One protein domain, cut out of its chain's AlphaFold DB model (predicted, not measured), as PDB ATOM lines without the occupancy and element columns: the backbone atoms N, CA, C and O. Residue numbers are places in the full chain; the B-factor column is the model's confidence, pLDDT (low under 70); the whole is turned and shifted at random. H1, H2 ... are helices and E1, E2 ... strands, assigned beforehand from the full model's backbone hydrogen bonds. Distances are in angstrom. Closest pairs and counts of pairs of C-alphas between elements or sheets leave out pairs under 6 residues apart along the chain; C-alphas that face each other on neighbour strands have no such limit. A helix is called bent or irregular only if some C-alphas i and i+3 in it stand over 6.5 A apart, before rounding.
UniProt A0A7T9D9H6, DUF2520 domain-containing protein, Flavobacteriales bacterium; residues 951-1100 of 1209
ATOM      1  N   VAL A 951      -6.756   5.548 -15.213       94.81
ATOM      2  CA  VAL A 951      -8.077   6.052 -15.616       94.81
ATOM      3  C   VAL A 951      -7.961   7.215 -16.603       94.81
ATOM      4  O   VAL A 951      -7.300   8.218 -16.335       94.81
ATOM      5  N   LEU A 952      -8.645   7.116 -17.738       94.69
ATOM      6  CA  LEU A 952      -8.859   8.218 -18.669       94.69
ATOM      7  C   LEU A 952     -10.229   8.854 -18.400       94.69
ATOM      8  O   LEU A 952     -11.247   8.169 -18.428       94.69
ATOM      9  N   LEU A 953     -10.272  10.161 -18.146       95.94
ATOM     10  CA  LEU A 953     -11.507  10.861 -17.793       95.94
ATOM     11  C   LEU A 953     -12.094  11.579 -19.013       95.94
ATOM     12  O   LEU A 953     -11.431  12.422 -19.612       95.94
ATOM     13  N   ILE A 954     -13.338  11.276 -19.381       94.50
ATOM     14  CA  ILE A 954     -14.007  11.843 -20.559       94.50
ATOM     15  C   ILE A 954     -15.172  12.720 -20.101       94.50
ATOM     16  O   ILE A 954     -16.216  12.230 -19.680       94.50
ATOM     17  N   GLY A 955     -15.000  14.034 -20.203       92.88
ATOM     18  CA  GLY A 955     -15.940  15.040 -19.719       92.88
ATOM     19  C   GLY A 955     -15.268  16.057 -18.800       92.88
ATOM     20  O   GLY A 955     -14.244  15.799 -18.179       92.88
ATOM     21  N   THR A 956     -15.857  17.247 -18.719       92.50
ATOM     22  CA  THR A 956     -15.359  18.368 -17.896       92.50
ATOM     23  C   THR A 956     -16.474  18.941 -17.022       92.50
ATOM     24  O   THR A 956     -16.485  20.124 -16.695       92.50
ATOM     25  N   GLY A 957     -17.503  18.129 -16.767       87.69
ATOM     26  CA  GLY A 957     -18.640  18.492 -15.932       87.69
ATOM     27  C   GLY A 957     -18.372  18.214 -14.456       87.69
ATOM     28  O   GLY A 957     -17.302  17.755 -14.065       87.69
ATOM     29  N   ARG A 958     -19.389  18.434 -13.625       86.88
ATOM     30  CA  ARG A 958     -19.298  18.285 -12.164       86.88
ATOM     31  C   ARG A 958     -18.868  16.875 -11.748       86.88
ATOM     32  O   ARG A 958     -17.947  16.724 -10.955       86.88
ATOM     33  N   ALA A 959     -19.473  15.850 -12.353       88.31
ATOM     34  CA  ALA A 959     -19.100  14.457 -12.114       88.31
ATOM     35  C   ALA A 959     -17.623  14.185 -12.421       88.31
ATOM     36  O   ALA A 959     -16.963  13.502 -11.646       88.31
ATOM     37  N   ALA A 960     -17.086  14.786 -13.488       91.25
ATOM     38  CA  ALA A 960     -15.681  14.651 -13.852       91.25
ATOM     39  C   ALA A 960     -14.755  15.300 -12.808       91.25
ATOM     40  O   ALA A 960     -13.798  14.670 -12.375       91.25
ATOM     41  N   HIS A 961     -15.069  16.514 -12.339       90.19
ATOM     42  CA  HIS A 961     -14.286  17.175 -11.286       90.19
ATOM     43  C   HIS A 961     -14.258  16.356  -9.990       90.19
ATOM     44  O   HIS A 961     -13.184  16.063  -9.465       90.19
ATOM     45  N   HIS A 962     -15.423  15.954  -9.474       89.88
ATOM     46  CA  HIS A 962     -15.475  15.266  -8.184       89.88
ATOM     47  C   HIS A 962     -14.884  13.855  -8.245       89.88
ATOM     48  O   HIS A 962     -14.068  13.508  -7.392       89.88
ATOM     49  N   LEU A 963     -15.238  13.051  -9.256       90.38
ATOM     50  CA  LEU A 963     -14.681  11.701  -9.394       90.38
ATOM     51  C   LEU A 963     -13.197  11.745  -9.749       90.38
ATOM     52  O   LEU A 963     -12.434  10.967  -9.192       90.38
ATOM     53  N   GLY A 964     -12.760  12.684 -10.592       91.19
ATOM     54  CA  GLY A 964     -11.345  12.868 -10.909       91.19
ATOM     55  C   GLY A 964     -10.501  13.124  -9.659       91.19
ATOM     56  O   GLY A 964      -9.495  12.447  -9.451       91.19
ATOM     57  N   ARG A 965     -10.946  14.034  -8.779       90.00
ATOM     58  CA  ARG A 965     -10.284  14.288  -7.486       90.00
ATOM     59  C   ARG A 965     -10.273  13.049  -6.601       90.00
ATOM     60  O   ARG A 965      -9.241  12.738  -6.019       90.00
ATOM     61  N   ALA A 966     -11.405  12.354  -6.506       89.38
ATOM     62  CA  ALA A 966     -11.548  11.183  -5.650       89.38
ATOM     63  C   ALA A 966     -10.653  10.016  -6.112       89.38
ATOM     64  O   ALA A 966     -10.020   9.370  -5.286       89.38
ATOM     65  N   ILE A 967     -10.526   9.808  -7.427       91.56
ATOM     66  CA  ILE A 967      -9.634   8.810  -8.036       91.56
ATOM     67  C   ILE A 967      -8.166   9.122  -7.709       91.56
ATOM     68  O   ILE A 967      -7.444   8.235  -7.260       91.56
ATOM     69  N   VAL A 968      -7.733  10.380  -7.876       88.38
ATOM     70  CA  VAL A 968      -6.353  10.800  -7.559       88.38
ATOM     71  C   VAL A 968      -6.070  10.711  -6.057       88.38
ATOM     72  O   VAL A 968      -5.004  10.251  -5.655       88.38
ATOM     73  N   ALA A 969      -7.023  11.116  -5.213       82.56
ATOM     74  CA  ALA A 969      -6.895  11.042  -3.758       82.56
ATOM     75  C   ALA A 969      -6.802   9.595  -3.246       82.56
ATOM     76  O   ALA A 969      -6.092   9.338  -2.279       82.56
ATOM     77  N   ALA A 970      -7.462   8.657  -3.929       81.62
ATOM     78  CA  ALA A 970      -7.392   7.219  -3.675       81.62
ATOM     79  C   ALA A 970      -6.071   6.564  -4.127       81.62
ATOM     80  O   ALA A 970      -5.929   5.350  -4.028       81.62
ATOM     81  N   GLY A 971      -5.119   7.341  -4.658       82.00
ATOM     82  CA  GLY A 971      -3.840   6.826  -5.146       82.00
ATOM     83  C   GLY A 971      -3.898   6.214  -6.547       82.00
ATOM     84  O   GLY A 971      -2.916   5.622  -6.972       82.00
ATOM     85  N   ASN A 972      -5.001   6.367  -7.292       88.50
ATOM     86  CA  ASN A 972      -5.088   5.929  -8.689       88.50
ATOM     87  C   ASN A 972      -4.628   7.034  -9.649       88.50
ATOM     88  O   ASN A 972      -4.615   8.221  -9.318       88.50
ATOM     89  N   ASN A 973      -4.286   6.659 -10.881       89.56
ATOM     90  CA  ASN A 973      -3.692   7.584 -11.836       89.56
ATOM     91  C   ASN A 973      -4.710   8.043 -12.886       89.56
ATOM     92  O   ASN A 973      -5.075   7.274 -13.776       89.56
ATOM     93  N   VAL A 974      -5.133   9.310 -12.826       93.56
ATOM     94  CA  VAL A 974      -5.873   9.931 -13.933       93.56
ATOM     95  C   VAL A 974      -4.871  10.366 -15.000       93.56
ATOM     96  O   VAL A 974      -4.165  11.356 -14.839       93.56
ATOM     97  N   ILE A 975      -4.804   9.645 -16.116       92.56
ATOM     98  CA  ILE A 975      -3.740   9.800 -17.129       92.56
ATOM     99  C   ILE A 975      -4.077  10.780 -18.261       92.56
ATOM    100  O   ILE A 975      -3.242  11.056 -19.131       92.56
ATOM    101  N   GLY A 976      -5.302  11.303 -18.268       92.00
ATOM    102  CA  GLY A 976      -5.696  12.401 -19.136       92.00
ATOM    103  C   GLY A 976      -7.168  12.772 -19.003       92.00
ATOM    104  O   GLY A 976      -7.982  11.967 -18.549       92.00
ATOM    105  N   VAL A 977      -7.497  13.993 -19.425       95.50
ATOM    106  CA  VAL A 977      -8.866  14.516 -19.485       95.50
ATOM    107  C   VAL A 977      -9.219  14.829 -20.933       95.50
ATOM    108  O   VAL A 977      -8.572  15.666 -21.562       95.50
ATOM    109  N   VAL A 978     -10.259  14.183 -21.456       93.50
ATOM    110  CA  VAL A 978     -10.796  14.415 -22.800       93.50
ATOM    111  C   VAL A 978     -12.057  15.266 -22.688       93.50
ATOM    112  O   VAL A 978     -12.996  14.910 -21.977       93.50
ATOM    113  N   GLY A 979     -12.119  16.389 -23.402       89.00
ATOM    114  CA  GLY A 979     -13.300  17.252 -23.399       89.00
ATOM    115  C   GLY A 979     -13.513  17.978 -24.720       89.00
ATOM    116  O   GLY A 979     -12.570  18.237 -25.461       89.00
ATOM    117  N   ARG A 980     -14.773  18.331 -25.011       85.31
ATOM    118  CA  ARG A 980     -15.140  19.102 -26.216       85.31
ATOM    119  C   ARG A 980     -14.595  20.534 -26.203       85.31
ATOM    120  O   ARG A 980     -14.318  21.105 -27.248       85.31
ATOM    121  N   ASP A 981     -14.478  21.109 -25.009       85.06
ATOM    122  CA  ASP A 981     -13.948  22.447 -24.771       85.06
ATOM    123  C   ASP A 981     -12.525  22.305 -24.232       85.06
ATOM    124  O   ASP A 981     -12.318  21.922 -23.077       85.06
ATOM    125  N   GLY A 982     -11.545  22.603 -25.086       82.94
ATOM    126  CA  GLY A 982     -10.132  22.467 -24.748       82.94
ATOM    127  C   GLY A 982      -9.707  23.323 -23.553       82.94
ATOM    128  O   GLY A 982      -8.780  22.939 -22.840       82.94
ATOM    129  N   SER A 983     -10.394  24.440 -23.286       84.81
ATOM    130  CA  SER A 983     -10.089  25.295 -22.134       84.81
ATOM    131  C   SER A 983     -10.526  24.647 -20.819       84.81
ATOM    132  O   SER A 983      -9.729  24.551 -19.886       84.81
ATOM    133  N   LYS A 984     -11.747  24.097 -20.773       87.88
ATOM    134  CA  LYS A 984     -12.274  23.377 -19.602       87.88
ATOM    135  C   LYS A 984     -11.536  22.065 -19.363       87.88
ATOM    136  O   LYS A 984     -11.228  21.741 -18.221       87.88
ATOM    137  N   ALA A 985     -11.194  21.346 -20.432       89.62
ATOM    138  CA  ALA A 985     -10.407  20.119 -20.338       89.62
ATOM    139  C   ALA A 985      -9.001  20.398 -19.799       89.62
ATOM    140  O   ALA A 985      -8.516  19.653 -18.956       89.62
ATOM    141  N   ARG A 986      -8.366  21.498 -20.232       89.00
ATOM    142  CA  ARG A 986      -7.074  21.941 -19.689       89.00
ATOM    143  C   ARG A 986      -7.177  22.339 -18.223       89.00
ATOM    144  O   ARG A 986      -6.371  21.866 -17.439       89.00
ATOM    145  N   SER A 987      -8.203  23.096 -17.844       90.56
ATOM    146  CA  SER A 987      -8.416  23.483 -16.446       90.56
ATOM    147  C   SER A 987      -8.562  22.274 -15.517       90.56
ATOM    148  O   SER A 987      -7.932  22.243 -14.464       90.56
ATOM    149  N   LEU A 988      -9.368  21.274 -15.893       90.44
ATOM    150  CA  LEU A 988      -9.529  20.056 -15.095       90.44
ATOM    151  C   LEU A 988      -8.264  19.182 -15.131       90.44
ATOM    152  O   LEU A 988      -7.890  18.600 -14.119       90.44
ATOM    153  N   ALA A 989      -7.574  19.104 -16.268       90.75
ATOM    154  CA  ALA A 989      -6.321  18.364 -16.361       90.75
ATOM    155  C   ALA A 989      -5.227  18.963 -15.464       90.75
ATOM    156  O   ALA A 989      -4.568  18.222 -14.739       90.75
ATOM    157  N   ASP A 990      -5.078  20.290 -15.456       88.25
ATOM    158  CA  ASP A 990      -4.123  21.003 -14.601       88.25
ATOM    159  C   ASP A 990      -4.437  20.765 -13.115       88.25
ATOM    160  O   ASP A 990      -3.537  20.512 -12.313       88.25
ATOM    161  N   GLU A 991      -5.725  20.776 -12.759       87.12
ATOM    162  CA  GLU A 991      -6.207  20.479 -11.410       87.12
ATOM    163  C   GLU A 991      -5.835  19.054 -10.963       87.12
ATOM    164  O   GLU A 991      -5.313  18.863  -9.864       87.12
ATOM    165  N   LEU A 992      -6.047  18.062 -11.832       88.44
ATOM    166  CA  LEU A 992      -5.733  16.653 -11.572       88.44
ATOM    167  C   LEU A 992      -4.259  16.300 -11.829       88.44
ATOM    168  O   LEU A 992      -3.879  15.138 -11.696       88.44
ATOM    169  N   ARG A 993      -3.423  17.287 -12.184       87.19
ATOM    170  CA  ARG A 993      -1.999  17.127 -12.538       87.19
ATOM    171  C   ARG A 993      -1.767  16.117 -13.664       87.19
ATOM    172  O   ARG A 993      -0.836  15.315 -13.625       87.19
ATOM    173  N   THR A 994      -2.611  16.183 -14.684       90.12
ATOM    174  CA  THR A 994      -2.589  15.299 -15.847       90.12
ATOM    175  C   THR A 994      -2.661  16.092 -17.150       90.12
ATOM    176  O   THR A 994      -2.592  17.318 -17.160       90.12
ATOM    177  N   ARG A 995      -2.752  15.403 -18.289       90.31
ATOM    178  CA  ARG A 995      -2.778  16.031 -19.616       90.31
ATOM    179  C   ARG A 995      -4.193  16.212 -20.153       90.31
ATOM    180  O   ARG A 995      -5.028  15.319 -20.059       90.31
ATOM    181  N   SER A 996      -4.438  17.357 -20.779       92.25
ATOM    182  CA  SER A 996      -5.651  17.594 -21.564       92.25
ATOM    183  C   SER A 996      -5.498  17.002 -22.962       92.25
ATOM    184  O   SER A 996      -4.456  17.165 -23.599       92.25
ATOM    185  N   LEU A 997      -6.525  16.290 -23.415       89.19
ATOM    186  CA  LEU A 997      -6.556  15.532 -24.660       89.19
ATOM    187  C   LEU A 997      -7.806  15.898 -25.472       89.19
ATOM    188  O   LEU A 997      -8.841  16.287 -24.928       89.19
ATOM    189  N   THR A 998      -7.716  15.746 -26.789       86.19
ATOM    190  CA  THR A 998      -8.859  15.834 -27.707       86.19
ATOM    191  C   THR A 998      -9.290  14.434 -28.146       86.19
ATOM    192  O   THR A 998      -8.536  13.469 -28.003       86.19
ATOM    193  N   PHE A 999     -10.504  14.306 -28.690       84.12
ATOM    194  CA  PHE A 999     -10.990  13.026 -29.227       84.12
ATOM    195  C   PHE A 999     -10.131  12.509 -30.392       84.12
ATOM    196  O   PHE A 999      -9.975  11.303 -30.528       84.12
ATOM    197  N   ASP A1000      -9.516  13.408 -31.165       82.00
ATOM    198  CA  ASP A1000      -8.675  13.057 -32.319       82.00
ATOM    199  C   ASP A1000      -7.201  12.780 -31.954       82.00
ATOM    200  O   ASP A1000      -6.395  12.435 -32.818       82.00
ATOM    201  N   ALA A1001      -6.808  12.972 -30.690       79.94
ATOM    202  CA  ALA A1001      -5.440  12.734 -30.233       79.94
ATOM    203  C   ALA A1001      -5.192  11.250 -29.918       79.94
ATOM    204  O   ALA A1001      -6.105  10.520 -29.544       79.94
ATOM    205  N   ALA A1002      -3.933  10.806 -29.984       80.56
ATOM    206  CA  ALA A1002      -3.554   9.477 -29.507       80.56
ATOM    207  C   ALA A1002      -3.716   9.386 -27.978       80.56
ATOM    208  O   ALA A1002      -3.105  10.159 -27.229       80.56
ATOM    209  N   TRP A1003      -4.544   8.452 -27.507       86.31
ATOM    210  CA  TRP A1003      -4.822   8.291 -26.079       86.31
ATOM    211  C   TRP A1003      -3.709   7.495 -25.381       86.31
ATOM    212  O   TRP A1003      -3.169   6.557 -25.967       86.31
ATOM    213  N   PRO A1004      -3.335   7.858 -24.136       84.56
ATOM    214  CA  PRO A1004      -2.446   7.025 -23.327       84.56
ATOM    215  C   PRO A1004      -3.044   5.640 -23.120       84.56
ATOM    216  O   PRO A1004      -4.262   5.484 -23.100       84.56
ATOM    217  N   GLU A1005      -2.186   4.664 -22.861       86.81
ATOM    218  CA  GLU A1005      -2.615   3.355 -22.389       86.81
ATOM    219  C   GLU A1005      -3.339   3.490 -21.034       86.81
ATOM    220  O   GLU A1005      -2.762   3.985 -20.064       86.81
ATOM    221  N   HIS A1006      -4.609   3.085 -20.997       90.69
ATOM    222  CA  HIS A1006      -5.508   3.146 -19.841       90.69
ATOM    223  C   HIS A1006      -6.205   1.803 -19.646       90.69
ATOM    224  O   HIS A1006      -6.412   1.056 -20.601       90.69
ATOM    225  N   GLU A1007      -6.610   1.540 -18.408       92.12
ATOM    226  CA  GLU A1007      -7.420   0.376 -18.046       92.12
ATOM    227  C   GLU A1007      -8.909   0.719 -18.050       92.12
ATOM    228  O   GLU A1007      -9.727  -0.089 -18.482       92.12
ATOM    229  N   VAL A1008      -9.255   1.938 -17.618       94.69
ATOM    230  CA  VAL A1008     -10.641   2.413 -17.521       94.69
ATOM    231  C   VAL A1008     -10.786   3.765 -18.216       94.69
ATOM    232  O   VAL A1008     -10.036   4.695 -17.929       94.69
ATOM    233  N   ALA A1009     -11.773   3.905 -19.098       95.00
ATOM    234  CA  ALA A1009     -12.224   5.185 -19.637       95.00
ATOM    235  C   ALA A1009     -13.573   5.560 -19.009       95.00
ATOM    236  O   ALA A1009     -14.600   4.945 -19.300       95.00
ATOM    237  N   LEU A1010     -13.564   6.574 -18.141       96.12
ATOM    238  CA  LEU A1010     -14.726   7.011 -17.373       96.12
ATOM    239  C   LEU A1010     -15.437   8.176 -18.074       96.12
ATOM    240  O   LEU A1010     -14.939   9.303 -18.106       96.12
ATOM    241  N   ILE A1011     -16.628   7.913 -18.606       96.00
ATOM    242  CA  ILE A1011     -17.487   8.877 -19.290       96.00
ATOM    243  C   ILE A1011     -18.360   9.625 -18.270       96.00
ATOM    244  O   ILE A1011     -19.332   9.094 -17.729       96.00
ATOM    245  N   ALA A1012     -18.032  10.896 -18.052       94.50
ATOM    246  CA  ALA A1012     -18.698  11.828 -17.148       94.50
ATOM    247  C   ALA A1012     -19.318  13.013 -17.917       94.50
ATOM    248  O   ALA A1012     -18.987  14.183 -17.692       94.50
ATOM    249  N   VAL A1013     -20.224  12.695 -18.845       92.88
ATOM    250  CA  VAL A1013     -21.023  13.661 -19.622       92.88
ATOM    251  C   VAL A1013     -22.515  13.520 -19.302       92.88
ATOM    252  O   VAL A1013     -22.903  12.660 -18.516       92.88
ATOM    253  N   SER A1014     -23.355  14.381 -19.881       90.50
ATOM    254  CA  SER A1014     -24.810  14.258 -19.759       90.50
ATOM    255  C   SER A1014     -25.316  12.947 -20.357       90.50
ATOM    256  O   SER A1014     -24.803  12.498 -21.381       90.50
ATOM    257  N   ASP A1015     -26.380  12.404 -19.774       89.62
ATOM    258  CA  ASP A1015     -27.022  11.158 -20.204       89.62
ATOM    259  C   ASP A1015     -27.343  11.116 -21.709       89.62
ATOM    260  O   ASP A1015     -27.136  10.087 -22.351       89.62
ATOM    261  N   ASP A1016     -27.778  12.237 -22.291       90.19
ATOM    262  CA  ASP A1016     -28.116  12.336 -23.720       90.19
ATOM    263  C   ASP A1016     -26.891  12.264 -24.644       90.19
ATOM    264  O   ASP A1016     -27.005  11.908 -25.813       90.19
ATOM    265  N   ALA A1017     -25.705  12.584 -24.122       90.81
ATOM    266  CA  ALA A1017     -24.462  12.595 -24.884       90.81
ATOM    267  C   ALA A1017     -23.699  11.262 -24.799       90.81
ATOM    268  O   ALA A1017     -22.689  11.105 -25.483       90.81
ATOM    269  N   LEU A1018     -24.146  10.303 -23.976       92.44
ATOM    270  CA  LEU A1018     -23.408   9.058 -23.724       92.44
ATOM    271  C   LEU A1018     -23.183   8.238 -24.995       92.44
ATOM    272  O   LEU A1018     -22.049   7.849 -25.261       92.44
ATOM    273  N   SER A1019     -24.223   8.020 -25.806       90.81
ATOM    274  CA  SER A1019     -24.111   7.235 -27.043       90.81
ATOM    275  C   SER A1019     -23.231   7.921 -28.093       90.81
ATOM    276  O   SER A1019     -22.402   7.267 -28.722       90.81
ATOM    277  N   GLU A1020     -23.355   9.244 -28.250       90.81
ATOM    278  CA  GLU A1020     -22.518  10.021 -29.178       90.81
ATOM    279  C   GLU A1020     -21.042   9.987 -28.760       90.81
ATOM    280  O   GLU A1020     -20.162   9.777 -29.594       90.81
ATOM    281  N   VAL A1021     -20.763  10.180 -27.467       91.25
ATOM    282  CA  VAL A1021     -19.398  10.169 -26.933       91.25
ATOM    283  C   VAL A1021     -18.805   8.769 -26.999       91.25
ATOM    284  O   VAL A1021     -17.679   8.634 -27.465       91.25
ATOM    285  N   SER A1022     -19.565   7.737 -26.620       91.31
ATOM    286  CA  SER A1022     -19.153   6.332 -26.709       91.31
ATOM    287  C   SER A1022     -18.749   5.939 -28.134       91.31
ATOM    288  O   SER A1022     -17.715   5.298 -28.324       91.31
ATOM    289  N   ALA A1023     -19.500   6.391 -29.146       88.94
ATOM    290  CA  ALA A1023     -19.208   6.117 -30.555       88.94
ATOM    291  C   ALA A1023     -17.896   6.754 -31.055       88.94
ATOM    292  O   ALA A1023     -17.332   6.293 -32.048       88.94
ATOM    293  N   ARG A1024     -17.398   7.802 -30.381       88.56
ATOM    294  CA  ARG A1024     -16.111   8.452 -30.687       88.56
ATOM    295  C   ARG A1024     -14.924   7.807 -29.977       88.56
ATOM    296  O   ARG A1024     -13.786   8.156 -30.281       88.56
ATOM    297  N   ILE A1025     -15.167   6.903 -29.030       88.31
ATOM    298  CA  ILE A1025     -14.106   6.182 -28.329       88.31
ATOM    299  C   ILE A1025     -13.566   5.080 -29.254       88.31
ATOM    300  O   ILE A1025     -14.358   4.289 -29.775       88.31
ATOM    301  N   PRO A1026     -12.241   4.990 -29.473       81.88
ATOM    302  CA  PRO A1026     -11.654   3.900 -30.246       81.88
ATOM    303  C   PRO A1026     -11.997   2.528 -29.648       81.88
ATOM    304  O   PRO A1026     -11.951   2.346 -28.434       81.88
ATOM    305  N   LYS A1027     -12.297   1.537 -30.497       77.62
ATOM    306  CA  LYS A1027     -12.504   0.152 -30.042       77.62
ATOM    307  C   LYS A1027     -11.176  -0.432 -29.542       77.62
ATOM    308  O   LYS A1027     -10.174  -0.350 -30.249       77.62
ATOM    309  N   GLY A1028     -11.174  -1.042 -28.358       76.38
ATOM    310  CA  GLY A1028      -9.980  -1.614 -27.728       76.38
ATOM    311  C   GLY A1028     -10.316  -2.533 -26.549       76.38
ATOM    312  O   GLY A1028     -11.479  -2.861 -26.334       76.38
ATOM    313  N   THR A1029      -9.295  -2.949 -25.794       63.94
ATOM    314  CA  THR A1029      -9.413  -3.858 -24.633       63.94
ATOM    315  C   THR A1029      -9.668  -3.145 -23.299       63.94
ATOM    316  O   THR A1029      -9.784  -3.810 -22.276       63.94
ATOM    317  N   ALA A1030      -9.721  -1.809 -23.283       86.62
ATOM    318  CA  ALA A1030      -9.980  -1.029 -22.072       86.62
ATOM    319  C   ALA A1030     -11.461  -1.089 -21.665       86.62
ATOM    320  O   ALA A1030     -12.348  -1.221 -22.510       86.62
ATOM    321  N   ILE A1031     -11.725  -0.948 -20.367       94.62
ATOM    322  CA  ILE A1031     -13.076  -0.892 -19.810       94.62
ATOM    323  C   ILE A1031     -13.660   0.492 -20.075       94.62
ATOM    324  O   ILE A1031     -13.104   1.501 -19.640       94.62
ATOM    325  N   ILE A1032     -14.812   0.551 -20.735       95.19
ATOM    326  CA  ILE A1032     -15.556   1.794 -20.936       95.19
ATOM    327  C   ILE A1032     -16.676   1.845 -19.906       95.19
ATOM    328  O   ILE A1032     -17.540   0.970 -19.883       95.19
ATOM    329  N   CYS A1033     -16.692   2.860 -19.047       95.19
ATOM    330  CA  CYS A1033     -17.745   2.992 -18.048       95.19
ATOM    331  C   CYS A1033     -18.326   4.398 -17.980       95.19
ATOM    332  O   CYS A1033     -17.645   5.380 -18.254       95.19
ATOM    333  N   HIS A1034     -19.604   4.507 -17.620       95.69
ATOM    334  CA  HIS A1034     -20.271   5.795 -17.432       95.69
ATOM    335  C   HIS A1034     -20.721   6.003 -15.986       95.69
ATOM    336  O   HIS A1034     -20.830   5.062 -15.204       95.69
ATOM    337  N   VAL A1035     -21.066   7.243 -15.647       94.56
ATOM    338  CA  VAL A1035     -21.450   7.636 -14.277       94.56
ATOM    339  C   VAL A1035     -22.958   7.838 -14.081       94.56
ATOM    340  O   VAL A1035     -23.375   8.353 -13.049       94.56
ATOM    341  N   SER A1036     -23.789   7.481 -15.066       92.50
ATOM    342  CA  SER A1036     -25.249   7.647 -14.986       92.50
ATOM    343  C   SER A1036     -25.912   6.635 -14.049       92.50
ATOM    344  O   SER A1036     -25.704   5.427 -14.173       92.50
ATOM    345  N   GLY A1037     -26.783   7.133 -13.168       88.50
ATOM    346  CA  GLY A1037     -27.683   6.302 -12.365       88.50
ATOM    347  C   GLY A1037     -28.903   5.780 -13.135       88.50
ATOM    348  O   GLY A1037     -29.504   4.802 -12.716       88.50
ATOM    349  N   ALA A1038     -29.273   6.389 -14.268       88.12
ATOM    350  CA  ALA A1038     -30.519   6.073 -14.975       88.12
ATOM    351  C   ALA A1038     -30.327   5.222 -16.242       88.12
ATOM    352  O   ALA A1038     -31.222   4.464 -16.617       88.12
ATOM    353  N   LYS A1039     -29.184   5.354 -16.927       93.38
ATOM    354  CA  LYS A1039     -28.927   4.681 -18.211       93.38
ATOM    355  C   LYS A1039     -28.372   3.260 -18.026       93.38
ATOM    356  O   LYS A1039     -27.657   2.978 -17.059       93.38
ATOM    357  N   SER A1040     -28.738   2.363 -18.947       92.00
ATOM    358  CA  SER A1040     -28.143   1.020 -19.069       92.00
ATOM    359  C   SER A1040     -26.739   1.130 -19.659       92.00
ATOM    360  O   SER A1040     -26.496   2.014 -20.480       92.00
ATOM    361  N   MET A1041     -25.850   0.194 -19.315       92.88
ATOM    362  CA  MET A1041     -24.527   0.091 -19.939       92.88
ATOM    363  C   MET A1041     -24.597  -0.219 -21.446       92.88
ATOM    364  O   MET A1041     -23.609  -0.028 -22.152       92.88
ATOM    365  N   ASP A1042     -25.756  -0.649 -21.961       91.50
ATOM    366  CA  ASP A1042     -25.971  -0.925 -23.391       91.50
ATOM    367  C   ASP A1042     -25.760   0.310 -24.275       91.50
ATOM    368  O   ASP A1042     -25.390   0.191 -25.439       91.50
ATOM    369  N   VAL A1043     -25.876   1.520 -23.714       92.81
ATOM    370  CA  VAL A1043     -25.540   2.764 -24.432       92.81
ATOM    371  C   VAL A1043     -24.063   2.849 -24.835       92.81
ATOM    372  O   VAL A1043     -23.696   3.717 -25.628       92.81
ATOM    373  N   LEU A1044     -23.224   1.967 -24.282       93.44
ATOM    374  CA  LEU A1044     -21.798   1.849 -24.565       93.44
ATOM    375  C   LEU A1044     -21.488   0.816 -25.670       93.44
ATOM    376  O   LEU A1044     -20.325   0.494 -25.893       93.44
ATOM    377  N   GLU A1045     -22.485   0.276 -26.378       86.88
ATOM    378  CA  GLU A1045     -22.223  -0.541 -27.573       86.88
ATOM    379  C   GLU A1045     -21.482   0.260 -28.664       86.88
ATOM    380  O   GLU A1045     -21.754   1.449 -28.848       86.88
ATOM    381  N   PRO A1046     -20.542  -0.359 -29.411       85.44
ATOM    382  CA  PRO A1046     -20.225  -1.792 -29.466       85.44
ATOM    383  C   PRO A1046     -18.992  -2.208 -28.628       85.44
ATOM    384  O   PRO A1046     -18.285  -3.137 -29.021       85.44
ATOM    385  N   HIS A1047     -18.661  -1.511 -27.534       90.62
ATOM    386  CA  HIS A1047     -17.489  -1.856 -26.711       90.62
ATOM    387  C   HIS A1047     -17.681  -3.194 -25.984       90.62
ATOM    388  O   HIS A1047     -18.775  -3.495 -25.513       90.62
ATOM    389  N   GLN A1048     -16.621  -4.005 -25.893       87.25
ATOM    390  CA  GLN A1048     -16.701  -5.357 -25.322       87.25
ATOM    391  C   GLN A1048     -16.766  -5.344 -23.786       87.25
ATOM    392  O   GLN A1048     -17.575  -6.067 -23.210       87.25
ATOM    393  N   HIS A1049     -15.951  -4.502 -23.143       93.62
ATOM    394  CA  HIS A1049     -15.854  -4.366 -21.688       93.62
ATOM    395  C   HIS A1049     -16.539  -3.074 -21.241       93.62
ATOM    396  O   HIS A1049     -16.023  -1.976 -21.467       93.62
ATOM    397  N   ARG A1050     -17.734  -3.195 -20.658       95.44
ATOM    398  CA  ARG A1050     -18.630  -2.076 -20.336       95.44
ATOM    399  C   ARG A1050     -19.014  -2.092 -18.864       95.44
ATOM    400  O   ARG A1050     -19.215  -3.154 -18.281       95.44
ATOM    401  N   GLY A1051     -19.186  -0.917 -18.270       95.38
ATOM    402  CA  GLY A1051     -19.706  -0.842 -16.910       95.38
ATOM    403  C   GLY A1051     -20.267   0.510 -16.507       95.38
ATOM    404  O   GLY A1051     -20.321   1.465 -17.282       95.38
ATOM    405  N   VAL A1052     -20.685   0.592 -15.252       96.50
ATOM    406  CA  VAL A1052     -21.213   1.798 -14.619       96.50
ATOM    407  C   VAL A1052     -20.486   2.000 -13.303       96.50
ATOM    408  O   VAL A1052     -20.305   1.053 -12.544       96.50
ATOM    409  N   LEU A1053     -20.075   3.238 -13.040       95.75
ATOM    410  CA  LEU A1053     -19.509   3.664 -11.764       95.75
ATOM    411  C   LEU A1053     -20.240   4.928 -11.316       95.75
ATOM    412  O   LEU A1053     -19.868   6.044 -11.683       95.75
ATOM    413  N   TRP A1054     -21.324   4.755 -10.565       94.62
ATOM    414  CA  TRP A1054     -22.227   5.849 -10.211       94.62
ATOM    415  C   TRP A1054     -22.102   6.240  -8.730       94.62
ATOM    416  O   TRP A1054     -22.407   5.422  -7.859       94.62
ATOM    417  N   PRO A1055     -21.705   7.488  -8.408       92.50
ATOM    418  CA  PRO A1055     -21.815   8.013  -7.052       92.50
ATOM    419  C   PRO A1055     -23.256   8.404  -6.722       92.50
ATOM    420  O   PRO A1055     -23.830   9.296  -7.350       92.50
ATOM    421  N   VAL A1056     -23.827   7.782  -5.688       91.62
ATOM    422  CA  VAL A1056     -25.182   8.081  -5.194       91.62
ATOM    423  C   VAL A1056     -25.144   9.357  -4.349       91.62
ATOM    424  O   VAL A1056     -25.209   9.316  -3.121       91.62
ATOM    425  N   GLN A1057     -24.947  10.501  -5.010       87.00
ATOM    426  CA  GLN A1057     -24.763  11.802  -4.367       87.00
ATOM    427  C   GLN A1057     -25.086  12.967  -5.317       87.00
ATOM    428  O   GLN A1057     -24.888  12.871  -6.529       87.00
ATOM    429  N   SER A1058     -25.542  14.094  -4.762       83.56
ATOM    430  CA  SER A1058     -25.698  15.349  -5.507       83.56
ATOM    431  C   SER A1058     -24.353  16.059  -5.666       83.56
ATOM    432  O   SER A1058     -23.658  16.328  -4.688       83.56
ATOM    433  N   LEU A1059     -23.984  16.388  -6.903       80.94
ATOM    434  CA  LEU A1059     -22.719  17.044  -7.244       80.94
ATOM    435  C   LEU A1059     -22.996  18.498  -7.655       80.94
ATOM    436  O   LEU A1059     -23.015  18.819  -8.843       80.94
ATOM    437  N   ALA A1060     -23.322  19.363  -6.692       67.81
ATOM    438  CA  ALA A1060     -23.634  20.776  -6.931       67.81
ATOM    439  C   ALA A1060     -22.370  21.636  -7.131       67.81
ATOM    440  O   ALA A1060     -21.300  21.326  -6.613       67.81
ATOM    441  N   GLU A1061     -22.488  22.727  -7.890       55.50
ATOM    442  CA  GLU A1061     -21.378  23.650  -8.152       55.50
ATOM    443  C   GLU A1061     -21.016  24.446  -6.884       55.50
ATOM    444  O   GLU A1061     -21.897  24.965  -6.204       55.50
ATOM    445  N   GLY A1062     -19.725  24.508  -6.539       50.91
ATOM    446  CA  GLY A1062     -19.222  25.218  -5.352       50.91
ATOM    447  C   GLY A1062     -19.263  24.434  -4.031       50.91
ATOM    448  O   GLY A1062     -18.618  24.853  -3.073       50.91
ATOM    449  N   ALA A1063     -19.937  23.282  -3.971       56.81
ATOM    450  CA  ALA A1063     -19.959  22.429  -2.783       56.81
ATOM    451  C   ALA A1063     -18.750  21.475  -2.758       56.81
ATOM    452  O   ALA A1063     -18.493  20.766  -3.731       56.81
ATOM    453  N   GLN A1064     -18.009  21.407  -1.645       61.25
ATOM    454  CA  GLN A1064     -17.029  20.335  -1.444       61.25
ATOM    455  C   GLN A1064     -17.756  19.054  -1.030       61.25
ATOM    456  O   GLN A1064     -18.202  18.913   0.103       61.25
ATOM    457  N   VAL A1065     -17.897  18.124  -1.974       72.69
ATOM    458  CA  VAL A1065     -18.528  16.822  -1.736       72.69
ATOM    459  C   VAL A1065     -17.450  15.765  -1.524       72.69
ATOM    460  O   VAL A1065     -16.652  15.499  -2.425       72.69
ATOM    461  N   ASP A1066     -17.457  15.148  -0.345       77.75
ATOM    462  CA  ASP A1066     -16.579  14.037   0.012       77.75
ATOM    463  C   ASP A1066     -17.150  12.705  -0.512       77.75
ATOM    464  O   ASP A1066     -17.991  12.066   0.127       77.75
ATOM    465  N   ILE A1067     -16.697  12.293  -1.702       81.38
ATOM    466  CA  ILE A1067     -17.128  11.041  -2.349       81.38
ATOM    467  C   ILE A1067     -16.750   9.803  -1.517       81.38
ATOM    468  O   ILE A1067     -17.438   8.788  -1.617       81.38
ATOM    469  N   THR A1068     -15.730   9.875  -0.653       76.38
ATOM    470  CA  THR A1068     -15.258   8.709   0.122       76.38
ATOM    471  C   THR A1068     -16.313   8.163   1.088       76.38
ATOM    472  O   THR A1068     -16.291   6.984   1.454       76.38
ATOM    473  N   LYS A1069     -17.280   9.013   1.460       78.31
ATOM    474  CA  LYS A1069     -18.410   8.701   2.345       78.31
ATOM    475  C   LYS A1069     -19.697   8.364   1.582       78.31
ATOM    476  O   LYS A1069     -20.669   7.911   2.191       78.31
ATOM    477  N   SER A1070     -19.732   8.586   0.267       84.25
ATOM    478  CA  SER A1070     -20.901   8.330  -0.580       84.25
ATOM    479  C   SER A1070     -20.921   6.887  -1.096       84.25
ATOM    480  O   SER A1070     -19.866   6.357  -1.450       84.25
ATOM    481  N   PRO A1071     -22.097   6.239  -1.199       90.56
ATOM    482  CA  PRO A1071     -22.202   4.950  -1.872       90.56
ATOM    483  C   PRO A1071     -21.780   5.056  -3.346       90.56
ATOM    484  O   PRO A1071     -22.298   5.905  -4.075       90.56
ATOM    485  N   LEU A1072     -20.868   4.189  -3.784       94.06
ATOM    486  CA  LEU A1072     -20.523   3.990  -5.191       94.06
ATOM    487  C   LEU A1072     -21.191   2.715  -5.701       94.06
ATOM    488  O   LEU A1072     -20.959   1.635  -5.165       94.06
ATOM    489  N   VAL A1073     -22.015   2.842  -6.736       95.12
ATOM    490  CA  VAL A1073     -22.671   1.711  -7.395       95.12
ATOM    491  C   VAL A1073     -21.839   1.267  -8.591       95.12
ATOM    492  O   VAL A1073     -21.482   2.093  -9.435       95.12
ATOM    493  N   VAL A1074     -21.565  -0.033  -8.662       95.75
ATOM    494  CA  VAL A1074     -20.859  -0.697  -9.758       95.75
ATOM    495  C   VAL A1074     -21.811  -1.640 -10.492       95.75
ATOM    496  O   VAL A1074     -22.532  -2.411  -9.864       95.75
ATOM    497  N   ASP A1075     -21.782  -1.579 -11.820       94.69
ATOM    498  CA  ASP A1075     -22.442  -2.516 -12.739       94.69
ATOM    499  C   ASP A1075     -21.448  -2.866 -13.859       94.69
ATOM    500  O   ASP A1075     -20.661  -2.004 -14.261       94.69
ATOM    501  N   ALA A1076     -21.424  -4.104 -14.345       94.25
ATOM    502  CA  ALA A1076     -20.377  -4.579 -15.254       94.25
ATOM    503  C   ALA A1076     -20.879  -5.647 -16.234       94.25
ATOM    504  O   ALA A1076     -21.694  -6.492 -15.878       94.25
ATOM    505  N   SER A1077     -20.344  -5.642 -17.459       93.62
ATOM    506  CA  SER A1077     -20.732  -6.577 -18.526       93.62
ATOM    507  C   SER A1077     -20.126  -7.976 -18.405       93.62
ATOM    508  O   SER A1077     -20.638  -8.917 -19.008       93.62
ATOM    509  N   ASP A1078     -19.005  -8.112 -17.696       92.31
ATOM    510  CA  ASP A1078     -18.246  -9.356 -17.543       92.31
ATOM    511  C   ASP A1078     -17.415  -9.349 -16.245       92.31
ATOM    512  O   ASP A1078     -17.200  -8.299 -15.635       92.31
ATOM    513  N   GLU A1079     -16.926 -10.521 -15.825       88.19
ATOM    514  CA  GLU A1079     -16.236 -10.701 -14.536       88.19
ATOM    515  C   GLU A1079     -14.896  -9.942 -14.439       88.19
ATOM    516  O   GLU A1079     -14.507  -9.488 -13.358       88.19
ATOM    517  N   GLY A1080     -14.195  -9.752 -15.563       87.31
ATOM    518  CA  GLY A1080     -12.947  -8.983 -15.606       87.31
ATOM    519  C   GLY A1080     -13.203  -7.490 -15.398       87.31
ATOM    520  O   GLY A1080     -12.548  -6.841 -14.574       87.31
ATOM    521  N   THR A1081     -14.229  -6.968 -16.074       92.50
ATOM    522  CA  THR A1081     -14.720  -5.600 -15.875       92.50
ATOM    523  C   THR A1081     -15.203  -5.386 -14.442       92.50
ATOM    524  O   THR A1081     -14.830  -4.402 -13.796       92.50
ATOM    525  N   ARG A1082     -15.973  -6.342 -13.910       92.50
ATOM    526  CA  ARG A1082     -16.492  -6.323 -12.539       92.50
ATOM    527  C   ARG A1082     -15.370  -6.219 -11.511       92.50
ATOM    528  O   ARG A1082     -15.402  -5.334 -10.659       92.50
ATOM    529  N   THR A1083     -14.356  -7.075 -11.616       90.62
ATOM    530  CA  THR A1083     -13.218  -7.103 -10.684       90.62
ATOM    531  C   THR A1083     -12.472  -5.767 -10.667       90.62
ATOM    532  O   THR A1083     -12.189  -5.222  -9.598       90.62
ATOM    533  N   THR A1084     -12.213  -5.199 -11.846       91.00
ATOM    534  CA  THR A1084     -11.467  -3.941 -11.988       91.00
ATOM    535  C   THR A1084     -12.263  -2.745 -11.463       91.00
ATOM    536  O   THR A1084     -11.740  -1.952 -10.679       91.00
ATOM    537  N   LEU A1085     -13.548  -2.627 -11.825       94.06
ATOM    538  CA  LEU A1085     -14.395  -1.524 -11.356       94.06
ATOM    539  C   LEU A1085     -14.678  -1.601  -9.853       94.06
ATOM    540  O   LEU A1085     -14.737  -0.561  -9.202       94.06
ATOM    541  N   LEU A1086     -14.797  -2.803  -9.281       91.88
ATOM    542  CA  LEU A1086     -14.906  -2.982  -7.833       91.88
ATOM    543  C   LEU A1086     -13.630  -2.589  -7.099       91.88
ATOM    544  O   LEU A1086     -13.717  -1.944  -6.055       91.88
ATOM    545  N   SER A1087     -12.463  -2.959  -7.629       90.25
ATOM    546  CA  SER A1087     -11.173  -2.541  -7.075       90.25
ATOM    547  C   SER A1087     -11.058  -1.014  -7.070       90.25
ATOM    548  O   SER A1087     -10.840  -0.404  -6.021       90.25
ATOM    549  N   LEU A1088     -11.345  -0.384  -8.216       92.19
ATOM    550  CA  LEU A1088     -11.351   1.070  -8.354       92.19
ATOM    551  C   LEU A1088     -12.360   1.724  -7.396       92.19
ATOM    552  O   LEU A1088     -11.997   2.626  -6.648       92.19
ATOM    553  N   ALA A1089     -13.605   1.250  -7.342       92.00
ATOM    554  CA  ALA A1089     -14.626   1.809  -6.456       92.00
ATOM    555  C   ALA A1089     -14.250   1.689  -4.970       92.00
ATOM    556  O   ALA A1089     -14.440   2.643  -4.218       92.00
ATOM    557  N   ARG A1090     -13.684   0.550  -4.545       90.88
ATOM    558  CA  ARG A1090     -13.280   0.305  -3.147       90.88
ATOM    559  C   ARG A1090     -12.066   1.124  -2.731       90.88
ATOM    560  O   ARG A1090     -11.954   1.465  -1.558       90.88
ATOM    561  N   SER A1091     -11.190   1.468  -3.675       90.00
ATOM    562  CA  SER A1091     -10.104   2.416  -3.406       90.00
ATOM    563  C   SER A1091     -10.628   3.835  -3.141       90.00
ATOM    564  O   SER A1091     -10.011   4.589  -2.397       90.00
ATOM    565  N   ILE A1092     -11.790   4.190  -3.704       89.19
ATOM    566  CA  ILE A1092     -12.365   5.539  -3.623       89.19
ATOM    567  C   ILE A1092     -13.337   5.688  -2.446       89.19
ATOM    568  O   ILE A1092     -13.319   6.716  -1.773       89.19
ATOM    569  N   SER A1093     -14.214   4.708  -2.211       88.31
ATOM    570  CA  SER A1093     -15.265   4.779  -1.189       88.31
ATOM    571  C   SER A1093     -15.298   3.535  -0.310       88.31
ATOM    572  O   SER A1093     -15.161   2.406  -0.778       88.31
ATOM    573  N   GLN A1094     -15.587   3.748   0.975       81.25
ATOM    574  CA  GLN A1094     -15.808   2.669   1.942       81.25
ATOM    575  C   GLN A1094     -17.139   1.933   1.713       81.25
ATOM    576  O   GLN A1094     -17.368   0.862   2.277       81.25
ATOM    577  N   ARG A1095     -18.042   2.504   0.903       85.75
ATOM    578  CA  ARG A1095     -19.382   1.972   0.632       85.75
ATOM    579  C   ARG A1095     -19.533   1.709  -0.860       85.75
ATOM    580  O   ARG A1095     -19.886   2.606  -1.617       85.75
ATOM    581  N   VAL A1096     -19.301   0.465  -1.270       91.44
ATOM    582  CA  VAL A1096     -19.471   0.022  -2.660       91.44
ATOM    583  C   VAL A1096     -20.624  -0.968  -2.744       91.44
ATOM    584  O   VAL A1096     -20.686  -1.912  -1.959       91.44
ATOM    585  N   LEU A1097     -21.537  -0.732  -3.681       91.44
ATOM    586  CA  LEU A1097     -22.698  -1.572  -3.955       91.44
ATOM    587  C   LEU A1097     -22.606  -2.106  -5.379       91.44
ATOM    588  O   LEU A1097     -22.225  -1.379  -6.290       91.44
ATOM    589  N   GLU A1098     -22.998  -3.354  -5.574       94.31
ATOM    590  CA  GLU A1098     -23.147  -3.949  -6.899       94.31
ATOM    591  C   GLU A1098     -24.630  -4.058  -7.196       94.31
ATOM    592  O   GLU A1098     -25.344  -4.722  -6.447       94.31
ATOM    593  N   LEU A1099     -25.094  -3.366  -8.233       92.62
ATOM    594  CA  LEU A1099     -26.503  -3.342  -8.615       92.62
ATOM    595  C   LEU A1099     -26.616  -3.454 -10.128       92.62
ATOM    596  O   LEU A1099     -25.909  -2.752 -10.856       92.62
ATOM    597  N   ASP A1100     -27.551  -4.284 -10.582       88.25
ATOM    598  CA  ASP A1100     -27.906  -4.344 -11.993       88.25
ATOM    599  C   ASP A1100     -28.639  -3.065 -12.441       88.25
ATOM    600  O   ASP A1100     -28.899  -2.134 -11.666       88.25
TER     601      ASP A1100
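AT A GLANCE: This is residues 951 to 1100 of the 1209 residues of the protein "DUF2520 domain-containing protein" of Flavobacteriales bacterium (UniProt A0A7T9D9H6). A strongly twisted sheet of seven strands runs through the body, curling round the long helix H5; H1 and H2 are on the same face as H5, H2 covering the edge strand E2, while H3 and H4 pack on the other side of E3, E4 and E5. The 150 printed residues hold five named helices and seven named strands, along the chain E1 H1 E2 H2 E3 H3 E4 H4 E5 E6 H5 E7. The mixed sheet has the order E2 E1 E3 E4 E5 E6 E7, and the class is mixed, helices and strands. The whole is compact, with a radius of gyration of the C-alphas of 13.8 A and spans of 36 by 35 by 28 A.

HOW THE PARTS SIT: E1 (residues 951 to 954), H1 (958 to 969) and E2 (973 to 978) form a strand-helix-strand unit, two parallel neighbour strands with a helix between, and its crossover is right-handed. N 953 and O 976 are 2.9 A apart, within hydrogen-bond range. H2 (982 to 991) is over E2 at a height over the sheet of 8.1 A; the closest C-alphas, of Val 977 and Ala 989, are 5.6 A apart. E3 (1008 to 1011) is parallel to E1, with N 952 and O 1008 at 2.8 A. H3 (1015 to 1023) is irregular, C-alphas 1016 and 1019 being 7.3 A apart. E4 (1031 to 1034) is parallel to E3, with N 1009 and O 1031 at 2.8 A. H4 (1041 to 1044) touches H3, the closest C-alphas being those of Ser 1019 and Val 1043, 5.4 A. E5 (1050 to 1055) is parallel to E4, with N 1053 and O 1034 at 2.9 A. E6 (1072 to 1076) forms a hairpin with E5, antiparallel, with N 1052 and O 1075 at 2.8 A. H5 (1079 to 1092) touches H1, about perpendicular at 82 degrees, with C-alphas of Ala 966 and Ile 1092 closest at 6.1 A. E7 (1096 to 1098) is parallel to E6, with N 1074 and O 1097 at 2.8 A. E3, H3, E4; E4, H4, E5; and E6, H5, E7 are further right-handed units. Every O i to N i+4 pair is within hydrogen-bond range in H1, H2 and H5; in H3 3 of 5 are, and H4 is too short for one.

IN THESE COORDINATES: E1 begins at C-alpha 951 (-8.077, 6.052, -15.616). H5 is 19.9 A long, E5 17.0 A, H1 16.6 A and E2 14.7 A. E7 ends at C-alpha 1098 (-23.147, -3.949, -6.899).

THE WHOLE: The C-alphas farthest apart, of Ser 983 and Glu 1079, are 37.3 A apart. The printed part has no cut. The links H2 to E3 and E5 to E6 are long. Confidence is under 70 at residue 1029 and residues 1060 to 1064.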